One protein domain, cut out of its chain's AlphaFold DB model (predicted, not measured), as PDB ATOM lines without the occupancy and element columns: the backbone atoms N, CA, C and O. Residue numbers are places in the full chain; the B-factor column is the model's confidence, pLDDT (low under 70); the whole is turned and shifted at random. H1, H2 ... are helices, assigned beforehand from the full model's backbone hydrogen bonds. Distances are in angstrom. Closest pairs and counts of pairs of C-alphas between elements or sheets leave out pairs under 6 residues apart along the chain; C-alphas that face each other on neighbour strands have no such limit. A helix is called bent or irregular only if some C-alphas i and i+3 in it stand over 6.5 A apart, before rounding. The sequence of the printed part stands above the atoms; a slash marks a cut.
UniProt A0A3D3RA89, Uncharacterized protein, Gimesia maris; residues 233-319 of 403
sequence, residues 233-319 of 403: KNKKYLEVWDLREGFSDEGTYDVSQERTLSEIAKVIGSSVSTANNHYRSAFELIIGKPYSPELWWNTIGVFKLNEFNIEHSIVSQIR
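AT A GLANCE: This is residues 233 to 319 of the 403 residues of an uncharacterized protein of Gimesia maris (UniProt A0A3D3RA89). Three helices, H1, H2 and H3, pack crosswise into a cluster, and H4 and the short H5 lie loosely beside it, with H4 near the last residue of H3 and H5 near H4. Between H1 and H2 a long loop, residues 246 to 260, reaches away from the helices around Glu 250 and returns. The printed part has 87 residues, with five named helices in the order H1 to H5 and no named strand; the class is all helix. The whole is compact, with a radius of gyration of the C-alphas of 12.2 A and spans of 33 by 26 by 25 A.

IN THESE COORDINATES: H1, residues 233 to 245, begins with C-alpha 233 at (15.152, 21.677, 10.320) and is 18.4 A long from first to last C-alpha. H2 is residues 261 to 267, 9.8 A. H3, residues 272 to 287, is the longest helix, 21.9 A. H4, residues 293 to 306, measures 17.5 A; it is neither bent nor irregular, but only just: C-alphas 299 and 302 are 6.5 A apart. H5, residues 314 to 317, measures 5.1 A and ends with C-alpha 317 at (1.423, 9.641, -11.764).

HOW THE PARTS SIT: H1 touches H3 about perpendicular, at 85 degrees; their closest C-alphas, of Tyr 237 and Ala 282, are 4.8 A apart. With residues 240 to 244 alone, H1 touches H2 at a steep tilt of 63 degrees, opposite ways; the closest C-alphas, of Leu 243 and Ile 264, are 6.7 A apart. H3, with residues 272 to 276 alone, touches H2 about perpendicular, at 77 degrees; the closest C-alphas, of Ala 265 and Val 272, are 5.2 A apart. H3 and H4 are close but not clearly touching, with the C-alphas of Ile 287 and Thr 299 closest at 7.9 A. H4 and H5 are also close but not clearly touching, with Gly 301 and Ser 316 closest at 7.7 A between C-alphas. H1 and H4 are apart. In H1, H2 and H3 every O i to N i+4 pair is within hydrogen-bond range, in H4 8 of 10, and H5 is too short for such a pair.

THE WHOLE: The C-alphas farthest apart, of Lys 233 and Asn 309, are 33.9 A apart. The printed part has no cut. The link from H1 to H2 is long. Residues 305 to 312 have pLDDT under 70; the mean of the printed part is 88.9.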
ATOM      1  N   LYS A 233      15.444  21.910  11.744       94.25
ATOM      2  CA  LYS A 233      15.152  21.677  10.320       94.25
ATOM      3  C   LYS A 233      13.812  21.009  10.061       94.25
ATOM      4  O   LYS A 233      13.324  21.096   8.935       94.25
ATOM      5  N   ASN A 234      13.194  20.397  11.068       94.69
ATOM      6  CA  ASN A 234      11.967  19.620  10.884       94.69
ATOM      7  C   ASN A 234      10.845  20.432  10.222       94.69
ATOM      8  O   ASN A 234      10.172  19.925   9.331       94.69
ATOM      9  N   LYS A 235      10.699  21.715  10.579       96.06
ATOM     10  CA  LYS A 235       9.717  22.614   9.945       96.06
ATOM     11  C   LYS A 235       9.946  22.772   8.440       96.06
ATOM     12  O   LYS A 235       9.001  22.690   7.672       96.06
ATOM     13  N   LYS A 236      11.205  22.928   8.014       97.19
ATOM     14  CA  LYS A 236      11.574  23.054   6.592       97.19
ATOM     15  C   LYS A 236      11.333  21.762   5.819       97.19
ATOM     16  O   LYS A 236      11.053  21.796   4.627       97.19
ATOM     17  N   TYR A 237      11.486  20.617   6.482       97.75
ATOM     18  CA  TYR A 237      11.160  19.332   5.876       97.75
ATOM     19  C   TYR A 237       9.648  19.227   5.646       97.75
ATOM     20  O   TYR A 237       9.234  18.903   4.538       97.75
ATOM     21  N   LEU A 238       8.836  19.578   6.649       97.69
ATOM     22  CA  LEU A 238       7.378  19.573   6.514       97.69
ATOM     23  C   LEU A 238       6.868  20.569   5.470       97.69
ATOM     24  O   LEU A 238       6.009  20.204   4.688       97.69
ATOM     25  N   GLU A 239       7.447  21.763   5.361       98.00
ATOM     26  CA  GLU A 239       7.091  22.718   4.299       98.00
ATOM     27  C   GLU A 239       7.287  22.121   2.893       98.00
ATOM     28  O   GLU A 239       6.441  22.252   2.011       98.00
ATOM     29  N   VAL A 240       8.397  21.405   2.682       98.31
ATOM     30  CA  VAL A 240       8.653  20.712   1.413       98.31
ATOM     31  C   VAL A 240       7.665  19.569   1.189       98.31
ATOM     32  O   VAL A 240       7.246  19.356   0.053       98.31
ATOM     33  N   TRP A 241       7.294  18.834   2.240       97.88
ATOM     34  CA  TRP A 241       6.237  17.826   2.156       97.88
ATOM     35  C   TRP A 241       4.905  18.445   1.752       97.88
ATOM     36  O   TRP A 241       4.277  17.952   0.824       97.88
ATOM     37  N   ASP A 242       4.516  19.540   2.396       97.81
ATOM     38  CA  ASP A 242       3.230  20.195   2.186       97.81
ATOM     39  C   ASP A 242       3.089  20.656   0.735       97.81
ATOM     40  O   ASP A 242       2.118  20.313   0.067       97.81
ATOM     41  N   LEU A 243       4.131  21.286   0.182       97.62
ATOM     42  CA  LEU A 243       4.168  21.665  -1.234       97.62
ATOM     43  C   LEU A 243       4.209  20.457  -2.184       97.62
ATOM     44  O   LEU A 243       3.677  20.512  -3.292       97.62
ATOM     45  N   ARG A 244       4.895  19.376  -1.803       96.62
ATOM     46  CA  ARG A 244       5.080  18.201  -2.667       96.62
ATOM     47  C   ARG A 244       3.847  17.318  -2.725       96.62
ATOM     48  O   ARG A 244       3.554  16.747  -3.773       96.62
ATOM     49  N   GLU A 245       3.179  17.168  -1.595       95.12
ATOM     50  CA  GLU A 245       2.037  16.288  -1.433       95.12
ATOM     51  C   GLU A 245       0.706  17.041  -1.439       95.12
ATOM     52  O   GLU A 245      -0.331  16.382  -1.442       95.12
ATOM     53  N   GLY A 246       0.723  18.375  -1.500       94.50
ATOM     54  CA  GLY A 246      -0.480  19.200  -1.518       94.50
ATOM     55  C   GLY A 246      -1.175  19.253  -0.160       94.50
ATOM     56  O   GLY A 246      -2.393  19.321  -0.097       94.50
ATOM     57  N   PHE A 247      -0.436  19.144   0.943       95.44
ATOM     58  CA  PHE A 247      -1.031  19.231   2.276       95.44
ATOM     59  C   PHE A 247      -1.285  20.696   2.644       95.44
ATOM     60  O   PHE A 247      -0.371  21.518   2.578       95.44
ATOM     61  N   SER A 248      -2.517  21.023   3.024       93.81
ATOM     62  CA  SER A 248      -2.940  22.380   3.361       93.81
ATOM     63  C   SER A 248      -2.817  22.672   4.862       93.81
ATOM     64  O   SER A 248      -2.788  21.770   5.708       93.81
ATOM     65  N   ASP A 249      -2.820  23.958   5.219       89.06
ATOM     66  CA  ASP A 249      -2.905  24.382   6.621       89.06
ATOM     67  C   ASP A 249      -4.225  23.949   7.282       89.06
ATOM     68  O   ASP A 249      -4.256  23.715   8.492       89.06
ATOM     69  N   GLU A 250      -5.277  23.731   6.484       90.06
ATOM     70  CA  GLU A 250      -6.567  23.168   6.907       90.06
ATOM     71  C   GLU A 250      -6.473  21.681   7.279       90.06
ATOM     72  O   GLU A 250      -7.457  21.075   7.688       90.06
ATOM     73  N   GLY A 251      -5.289  21.073   7.166       91.44
ATOM     74  CA  GLY A 251      -5.047  19.706   7.604       91.44
ATOM     75  C   GLY A 251      -5.601  18.648   6.667       91.44
ATOM     76  O   GLY A 251      -5.888  17.543   7.117       91.44
ATOM     77  N   THR A 252      -5.736  18.972   5.386       92.50
ATOM     78  CA  THR A 252      -6.247  18.077   4.347       92.50
ATOM     79  C   THR A 252      -5.292  18.033   3.159       92.50
ATOM     80  O   THR A 252      -4.469  18.927   2.962       92.50
ATOM     81  N   TYR A 253      -5.372  16.963   2.369       92.56
ATOM     82  CA  TYR A 253      -4.640  16.862   1.109       92.56
ATOM     83  C   TYR A 253      -5.468  17.434  -0.046       92.56
ATOM     84  O   TYR A 253      -6.592  16.994  -0.278       92.56
ATOM     85  N   ASP A 254      -4.877  18.362  -0.795       90.62
ATOM     86  CA  ASP A 254      -5.379  18.924  -2.045       90.62
ATOM     87  C   ASP A 254      -4.380  18.645  -3.176       90.62
ATOM     88  O   ASP A 254      -3.314  19.254  -3.298       90.62
ATOM     89  N   VAL A 255      -4.762  17.713  -4.044       86.12
ATOM     90  CA  VAL A 255      -3.957  17.251  -5.178       86.12
ATOM     91  C   VAL A 255      -3.680  18.374  -6.192       86.12
ATOM     92  O   VAL A 255      -2.658  18.334  -6.878       86.12
ATOM     93  N   SER A 256      -4.533  19.403  -6.264       87.75
ATOM     94  CA  SER A 256      -4.334  20.552  -7.159       87.75
ATOM     95  C   SER A 256      -3.178  21.463  -6.728       87.75
ATOM     96  O   SER A 256      -2.647  22.219  -7.542       87.75
ATOM     97  N   GLN A 257      -2.754  21.367  -5.463       92.50
ATOM     98  CA  GLN A 257      -1.651  22.147  -4.896       92.50
ATOM     99  C   GLN A 257      -0.297  21.432  -4.992       92.50
ATOM    100  O   GLN A 257       0.719  21.990  -4.566       92.50
ATOM    101  N   GLU A 258      -0.252  20.211  -5.534       93.19
ATOM    102  CA  GLU A 258       0.988  19.448  -5.672       93.19
ATOM    103  C   GLU A 258       1.998  20.149  -6.580       93.19
ATOM    104  O   GLU A 258       1.684  20.609  -7.677       93.19
ATOM    105  N   ARG A 259       3.261  20.156  -6.150       95.25
ATOM    106  CA  ARG A 259       4.361  20.751  -6.911       95.25
ATOM    107  C   ARG A 259       5.446  19.745  -7.262       95.25
ATOM    108  O   ARG A 259       5.781  18.808  -6.524       95.25
ATOM    109  N   THR A 260       6.077  19.964  -8.408       94.81
ATOM    110  CA  THR A 260       7.317  19.283  -8.782       94.81
ATOM    111  C   THR A 260       8.470  19.716  -7.870       94.81
ATOM    112  O   THR A 260       8.493  20.835  -7.362       94.81
ATOM    113  N   LEU A 261       9.489  18.866  -7.686       95.31
ATOM    114  CA  LEU A 261      10.682  19.241  -6.907       95.31
ATOM    115  C   LEU A 261      11.386  20.487  -7.475       95.31
ATOM    116  O   LEU A 261      11.978  21.259  -6.722       95.31
ATOM    117  N   SER A 262      11.297  20.707  -8.788       96.00
ATOM    118  CA  SER A 262      11.827  21.892  -9.462       96.00
ATOM    119  C   SER A 262      11.063  23.168  -9.111       96.00
ATOM    120  O   SER A 262      11.680  24.214  -8.928       96.00
ATOM    121  N   GLU A 263       9.737  23.105  -8.996       96.81
ATOM    122  CA  GLU A 263       8.920  24.237  -8.545       96.81
ATOM    123  C   GLU A 263       9.132  24.517  -7.061       96.81
ATOM    124  O   GLU A 263       9.319  25.671  -6.685       96.81
ATOM    125  N   ILE A 264       9.192  23.471  -6.232       97.69
ATOM    126  CA  ILE A 264       9.481  23.601  -4.800       97.69
ATOM    127  C   ILE A 264      10.828  24.288  -4.598       97.69
ATOM    128  O   ILE A 264      10.905  25.255  -3.851       97.69
ATOM    129  N   ALA A 265      11.870  23.848  -5.310       97.00
ATOM    130  CA  ALA A 265      13.201  24.447  -5.259       97.00
ATOM    131  C   ALA A 265      13.185  25.960  -5.554       97.00
ATOM    132  O   ALA A 265      13.856  26.723  -4.859       97.00
ATOM    133  N   LYS A 266      12.373  26.402  -6.528       98.19
ATOM    134  CA  LYS A 266      12.169  27.830  -6.824       98.19
ATOM    135  C   LYS A 266      11.473  28.559  -5.674       98.19
ATOM    136  O   LYS A 266      11.916  29.641  -5.312       98.19
ATOM    137  N   VAL A 267      10.424  27.967  -5.098       98.06
ATOM    138  CA  VAL A 267       9.658  28.550  -3.979       98.06
ATOM    139  C   VAL A 267      10.539  28.741  -2.744       98.06
ATOM    140  O   VAL A 267      10.574  29.830  -2.185       98.06
ATOM    141  N   ILE A 268      11.305  27.718  -2.356       97.44
ATOM    142  CA  ILE A 268      12.156  27.761  -1.154       97.44
ATOM    143  C   ILE A 268      13.533  28.408  -1.400       97.44
ATOM    144  O   ILE A 268      14.391  28.388  -0.516       97.44
ATOM    145  N   GLY A 269      13.801  28.905  -2.614       97.62
ATOM    146  CA  GLY A 269      15.081  29.516  -2.988       97.62
ATOM    147  C   GLY A 269      16.297  28.591  -2.820       97.62
ATOM    148  O   GLY A 269      17.352  29.039  -2.377       97.62
ATOM    149  N   SER A 270      16.158  27.294  -3.116       97.69
ATOM    150  CA  SER A 270      17.209  26.276  -2.925       97.69
ATOM    151  C   SER A 270      17.418  25.413  -4.175       97.69
ATOM    152  O   SER A 270      16.694  25.523  -5.158       97.69
ATOM    153  N   SER A 271      18.416  24.524  -4.158       97.69
ATOM    154  CA  SER A 271      18.622  23.569  -5.256       97.69
ATOM    155  C   SER A 271      17.563  22.453  -5.264       97.69
ATOM    156  O   SER A 271      17.033  22.081  -4.214       97.69
ATOM    157  N   VAL A 272      17.320  21.842  -6.430       96.50
ATOM    158  CA  VAL A 272      16.440  20.658  -6.563       96.50
ATOM    159  C   VAL A 272      16.926  19.497  -5.692       96.50
ATOM    160  O   VAL A 272      16.118  18.805  -5.080       96.50
ATOM    161  N   SER A 273      18.245  19.316  -5.573       95.38
ATOM    162  CA  SER A 273      18.845  18.303  -4.694       95.38
ATOM    163  C   SER A 273      18.501  18.556  -3.221       95.38
ATOM    164  O   SER A 273      18.101  17.640  -2.503       95.38
ATOM    165  N   THR A 274      18.568  19.812  -2.776       96.88
ATOM    166  CA  THR A 274      18.174  20.210  -1.417       96.88
ATOM    167  C   THR A 274      16.691  19.946  -1.166       96.88
ATOM    168  O   THR A 274      16.360  19.336  -0.152       96.88
ATOM    169  N   ALA A 275      15.813  20.340  -2.096       97.19
ATOM    170  CA  ALA A 275      14.379  20.066  -2.001       97.19
ATOM    171  C   ALA A 275      14.101  18.553  -1.932       97.19
ATOM    172  O   ALA A 275      13.357  18.102  -1.070       97.19
ATOM    173  N   ASN A 276      14.769  17.750  -2.765       96.50
ATOM    174  CA  ASN A 276      14.653  16.293  -2.726       96.50
ATOM    175  C   ASN A 276      15.100  15.711  -1.372       96.50
ATOM    176  O   ASN A 276      14.408  14.879  -0.795       96.50
ATOM    177  N   ASN A 277      16.228  16.167  -0.825       96.50
ATOM    178  CA  ASN A 277      16.722  15.698   0.473       96.50
ATOM    179  C   ASN A 277      15.789  16.090   1.628       96.50
ATOM    180  O   ASN A 277      15.555  15.283   2.529       96.50
ATOM    181  N   HIS A 278      15.234  17.304   1.595       97.88
ATOM    182  CA  HIS A 278      14.223  17.740   2.559       97.88
ATOM    183  C   HIS A 278      12.957  16.892   2.455       97.88
ATOM    184  O   HIS A 278      12.466  16.434   3.479       97.88
ATOM    185  N   TYR A 279      12.489  16.610   1.238       97.88
ATOM    186  CA  TYR A 279      11.338  15.745   1.005       97.88
ATOM    187  C   TYR A 279      11.565  14.331   1.555       97.88
ATOM    188  O   TYR A 279      10.727  13.818   2.290       97.88
ATOM    189  N   ARG A 280      12.724  13.714   1.279       96.94
ATOM    190  CA  ARG A 280      13.076  12.390   1.825       96.94
ATOM    191  C   ARG A 280      13.111  12.385   3.353       96.94
ATOM    192  O   ARG A 280      12.630  11.435   3.961       96.94
ATOM    193  N   SER A 281      13.639  13.451   3.954       96.31
ATOM    194  CA  SER A 281      13.673  13.612   5.414       96.31
ATOM    195  C   SER A 281      12.267  13.789   5.990       96.31
ATOM    196  O   SER A 281      11.953  13.231   7.034       96.31
ATOM    197  N   ALA A 282      11.399  14.540   5.308       97.38
ATOM    198  CA  ALA A 282      10.007  14.721   5.705       97.38
ATOM    199  C   ALA A 282       9.218  13.414   5.612       97.38
ATOM    200  O   ALA A 282       8.483  13.074   6.533       97.38
ATOM    201  N   PHE A 283       9.427  12.659   4.532       96.69
ATOM    202  CA  PHE A 283       8.848  11.336   4.352       96.69
ATOM    203  C   PHE A 283       9.248  10.409   5.497       96.69
ATOM    204  O   PHE A 283       8.382   9.807   6.118       96.69
ATOM    205  N   GLU A 284      10.535  10.351   5.837       94.81
ATOM    206  CA  GLU A 284      11.005   9.546   6.963       94.81
ATOM    207  C   GLU A 284      10.428  10.020   8.299       94.81
ATOM    208  O   GLU A 284      10.009   9.196   9.103       94.81
ATOM    209  N   LEU A 285      10.304  11.329   8.524       94.19
ATOM    210  CA  LEU A 285       9.660  11.869   9.726       94.19
ATOM    211  C   LEU A 285       8.175  11.502   9.833       94.19
ATOM    212  O   LEU A 285       7.697  11.216  10.929       94.19
ATOM    213  N   ILE A 286       7.444  11.522   8.722       95.56
ATOM    214  CA  ILE A 286       6.003  11.262   8.700       95.56
ATOM    215  C   ILE A 286       5.737   9.761   8.733       95.56
ATOM    216  O   ILE A 286       5.026   9.298   9.620       95.56
ATOM    217  N   ILE A 287       6.317   9.003   7.809       94.62
ATOM    218  CA  ILE A 287       6.064   7.569   7.613       94.62
ATOM    219  C   ILE A 287       6.853   6.706   8.602       94.62
ATOM    220  O   ILE A 287       6.412   5.627   8.977       94.62
ATOM    221  N   GLY A 288       8.007   7.182   9.062       91.56
ATOM    222  CA  GLY A 288       8.865   6.443   9.988       91.56
ATOM    223  C   GLY A 288       9.880   5.520   9.365       91.56
ATOM    224  O   GLY A 288      10.514   4.754  10.084       91.56
ATOM    225  N   LYS A 289      10.057   5.613   8.047       91.75
ATOM    226  CA  LYS A 289      11.007   4.801   7.294       91.75
ATOM    227  C   LYS A 289      11.678   5.625   6.201       91.75
ATOM    228  O   LYS A 289      11.052   6.552   5.677       91.75
ATOM    229  N   PRO A 290      12.918   5.288   5.814       93.88
ATOM    230  CA  PRO A 290      13.593   5.965   4.720       93.88
ATOM    231  C   PRO A 290      12.744   5.947   3.449       93.88
ATOM    232  O   PRO A 290      12.166   4.923   3.086       93.88
ATOM    233  N   TYR A 291      12.700   7.079   2.748       94.62
ATOM    234  CA  TYR A 291      11.985   7.163   1.480       94.62
ATOM    235  C   TYR A 291      12.514   6.140   0.470       94.62
ATOM    236  O   TYR A 291      13.697   6.179   0.100       94.62
ATOM    237  N   SER A 292      11.595   5.330  -0.047       93.31
ATOM    238  CA  SER A 292      11.717   4.615  -1.308       93.31
ATOM    239  C   SER A 292      10.464   4.872  -2.154       93.31
ATOM    240  O   SER A 292       9.386   5.113  -1.598       93.31
ATOM    241  N   PRO A 293      10.572   4.862  -3.491       92.31
ATOM    242  CA  PRO A 293       9.407   4.963  -4.352       92.31
ATOM    243  C   PRO A 293       8.369   3.871  -4.064       92.31
ATOM    244  O   PRO A 293       7.192   4.183  -3.953       92.31
ATOM    245  N   GLU A 294       8.797   2.627  -3.846       89.00
ATOM    246  CA  GLU A 294       7.918   1.500  -3.514       89.00
ATOM    247  C   GLU A 294       7.083   1.799  -2.264       89.00
ATOM    248  O   GLU A 294       5.856   1.739  -2.290       89.00
ATOM    249  N   LEU A 295       7.748   2.223  -1.186       90.25
ATOM    250  CA  LEU A 295       7.076   2.533   0.067       90.25
ATOM    251  C   LEU A 295       6.134   3.729  -0.085       90.25
ATOM    252  O   LEU A 295       5.062   3.744   0.515       90.25
ATOM    253  N   TRP A 296       6.498   4.723  -0.901       93.56
ATOM    254  CA  TRP A 296       5.597   5.826  -1.230       93.56
ATOM    255  C   TRP A 296       4.320   5.320  -1.896       93.56
ATOM    256  O   TRP A 296       3.234   5.746  -1.514       93.56
ATOM    257  N   TRP A 297       4.420   4.394  -2.851       86.94
ATOM    258  CA  TRP A 297       3.246   3.826  -3.515       86.94
ATOM    259  C   TRP A 297       2.351   3.071  -2.543       86.94
ATOM    260  O   TRP A 297       1.137   3.256  -2.573       86.94
ATOM    261  N   ASN A 298       2.959   2.325  -1.629       85.00
ATOM    262  CA  ASN A 298       2.241   1.487  -0.680       85.00
ATOM    263  C   ASN A 298       1.625   2.271   0.488       85.00
ATOM    264  O   ASN A 298       0.661   1.821   1.099       85.00
ATOM    265  N   THR A 299       2.151   3.463   0.789       87.12
ATOM    266  CA  THR A 299       1.678   4.290   1.913       87.12
ATOM    267  C   THR A 299       0.906   5.530   1.495       87.12
ATOM    268  O   THR A 299       0.001   5.927   2.210       87.12
ATOM    269  N   ILE A 300       1.242   6.175   0.381       88.19
ATOM    270  CA  ILE A 300       0.616   7.422  -0.093       88.19
ATOM    271  C   ILE A 300      -0.098   7.176  -1.417       88.19
ATOM    272  O   ILE A 300      -1.224   7.634  -1.598       88.19
ATOM    273  N   GLY A 301       0.539   6.437  -2.330       84.94
ATOM    274  CA  GLY A 301       0.022   6.174  -3.671       84.94
ATOM    275  C   GLY A 301      -1.358   5.523  -3.664       84.94
ATOM    276  O   GLY A 301      -2.229   5.977  -4.403       84.94
ATOM    277  N   VAL A 302      -1.586   4.536  -2.786       77.69
ATOM    278  CA  VAL A 302      -2.902   3.888  -2.613       77.69
ATOM    279  C   VAL A 302      -3.997   4.922  -2.333       77.69
ATOM    280  O   VAL A 302      -5.017   4.935  -3.016       77.69
ATOM    281  N   PHE A 303      -3.769   5.842  -1.393       77.25
ATOM    282  CA  PHE A 303      -4.752   6.871  -1.040       77.25
ATOM    283  C   PHE A 303      -4.932   7.885  -2.169       77.25
ATOM    284  O   PHE A 303      -6.057   8.227  -2.529       77.25
ATOM    285  N   LYS A 304      -3.821   8.334  -2.766       78.31
ATOM    286  CA  LYS A 304      -3.837   9.350  -3.824       78.31
ATOM    287  C   LYS A 304      -4.536   8.904  -5.101       78.31
ATOM    288  O   LYS A 304      -5.087   9.745  -5.806       78.31
ATOM    289  N   LEU A 305      -4.519   7.609  -5.402       68.88
ATOM    290  CA  LEU A 305      -5.072   7.086  -6.647       68.88
ATOM    291  C   LEU A 305      -6.436   6.428  -6.501       68.88
ATOM    292  O   LEU A 305      -7.208   6.508  -7.449       68.88
ATOM    293  N   ASN A 306      -6.750   5.818  -5.357       62.62
ATOM    294  CA  ASN A 306      -8.035   5.136  -5.201       62.62
ATOM    295  C   ASN A 306      -9.153   6.062  -4.715       62.62
ATOM    296  O   ASN A 306     -10.301   5.849  -5.082       62.62
ATOM    297  N   GLU A 307      -8.860   7.074  -3.892       53.22
ATOM    298  CA  GLU A 307      -9.919   7.638  -3.042       53.22
ATOM    299  C   GLU A 307     -10.234   9.112  -3.228       53.22
ATOM    300  O   GLU A 307     -11.316   9.542  -2.828       53.22
ATOM    301  N   PHE A 308      -9.361   9.912  -3.837       51.75
ATOM    302  CA  PHE A 308      -9.658  11.341  -3.896       51.75
ATOM    303  C   PHE A 308     -10.702  11.728  -4.949       51.75
ATOM    304  O   PHE A 308     -11.126  12.874  -4.934       51.75
ATOM    305  N   ASN A 309     -11.177  10.829  -5.825       45.44
ATOM    306  CA  ASN A 309     -12.124  11.188  -6.901       45.44
ATOM    307  C   ASN A 309     -11.616  12.348  -7.794       45.44
ATOM    308  O   ASN A 309     -12.394  13.053  -8.432       45.44
ATOM    309  N   ILE A 310     -10.299  12.564  -7.819       45.44
ATOM    310  CA  ILE A 310      -9.653  13.675  -8.510       45.44
ATOM    311  C   ILE A 310      -9.107  13.157  -9.836       45.44
ATOM    312  O   ILE A 310      -8.467  12.103  -9.873       45.44
ATOM    313  N   GLU A 311      -9.332  13.919 -10.907       56.34
ATOM    314  CA  GLU A 311      -8.528  13.879 -12.129       56.34
ATOM    315  C   GLU A 311      -7.051  13.809 -11.728       56.34
ATOM    316  O   GLU A 311      -6.471  14.789 -11.266       56.34
ATOM    317  N   HIS A 312      -6.482  12.607 -11.773       61.75
ATOM    318  CA  HIS A 312      -5.224  12.304 -11.108       61.75
ATOM    319  C   HIS A 312      -4.149  13.348 -11.434       61.75
ATOM    320  O   HIS A 312      -3.840  13.578 -12.605       61.75
ATOM    321  N   SER A 313      -3.532  13.936 -10.403       70.31
ATOM    322  CA  SER A 313      -2.389  14.826 -10.607       70.31
ATOM    323  C   SER A 313      -1.326  14.115 -11.434       70.31
ATOM    324  O   SER A 313      -0.814  13.051 -11.058       70.31
ATOM    325  N   ILE A 314      -0.949  14.758 -12.540       75.00
ATOM    326  CA  ILE A 314       0.160  14.332 -13.393       75.00
ATOM    327  C   ILE A 314       1.422  14.147 -12.536       75.00
ATOM    328  O   ILE A 314       2.171  13.197 -12.744       75.00
ATOM    329  N   VAL A 315       1.632  14.990 -11.515       80.12
ATOM    330  CA  VAL A 315       2.808  14.945 -10.631       80.12
ATOM    331  C   VAL A 315       2.876  13.645  -9.828       80.12
ATOM    332  O   VAL A 315       3.968  13.100  -9.643       80.12
ATOM    333  N   SER A 316       1.738  13.134  -9.360       79.38
ATOM    334  CA  SER A 316       1.676  11.867  -8.628       79.38
ATOM    335  C   SER A 316       1.831  10.657  -9.554       79.38
ATOM    336  O   SER A 316       2.510   9.696  -9.191       79.38
ATOM    337  N   GLN A 317       1.308  10.726 -10.783       77.31
ATOM    338  CA  GLN A 317       1.423   9.641 -11.764       77.31
ATOM    339  C   GLN A 317       2.846   9.433 -12.299       77.31
ATOM    340  O   GLN A 317       3.243   8.297 -12.550       77.31
ATOM    341  N   ILE A 318       3.629  10.506 -12.453       80.06
ATOM    342  CA  ILE A 318       5.004  10.434 -12.983       80.06
ATOM    343  C   ILE A 318       6.044   9.991 -11.944       80.06
ATOM    344  O   ILE A 318       7.245   9.995 -12.227       80.06
ATOM    345  N   ARG A 319       5.631   9.657 -10.714       84.62
ATOM    346  CA  ARG A 319       6.574   9.224  -9.678       84.62
ATOM    347  C   ARG A 319       7.196   7.881 -10.058       84.62
ATOM    348  O   ARG A 319       6.484   6.994 -10.535       84.62
TER     349      ARG A 319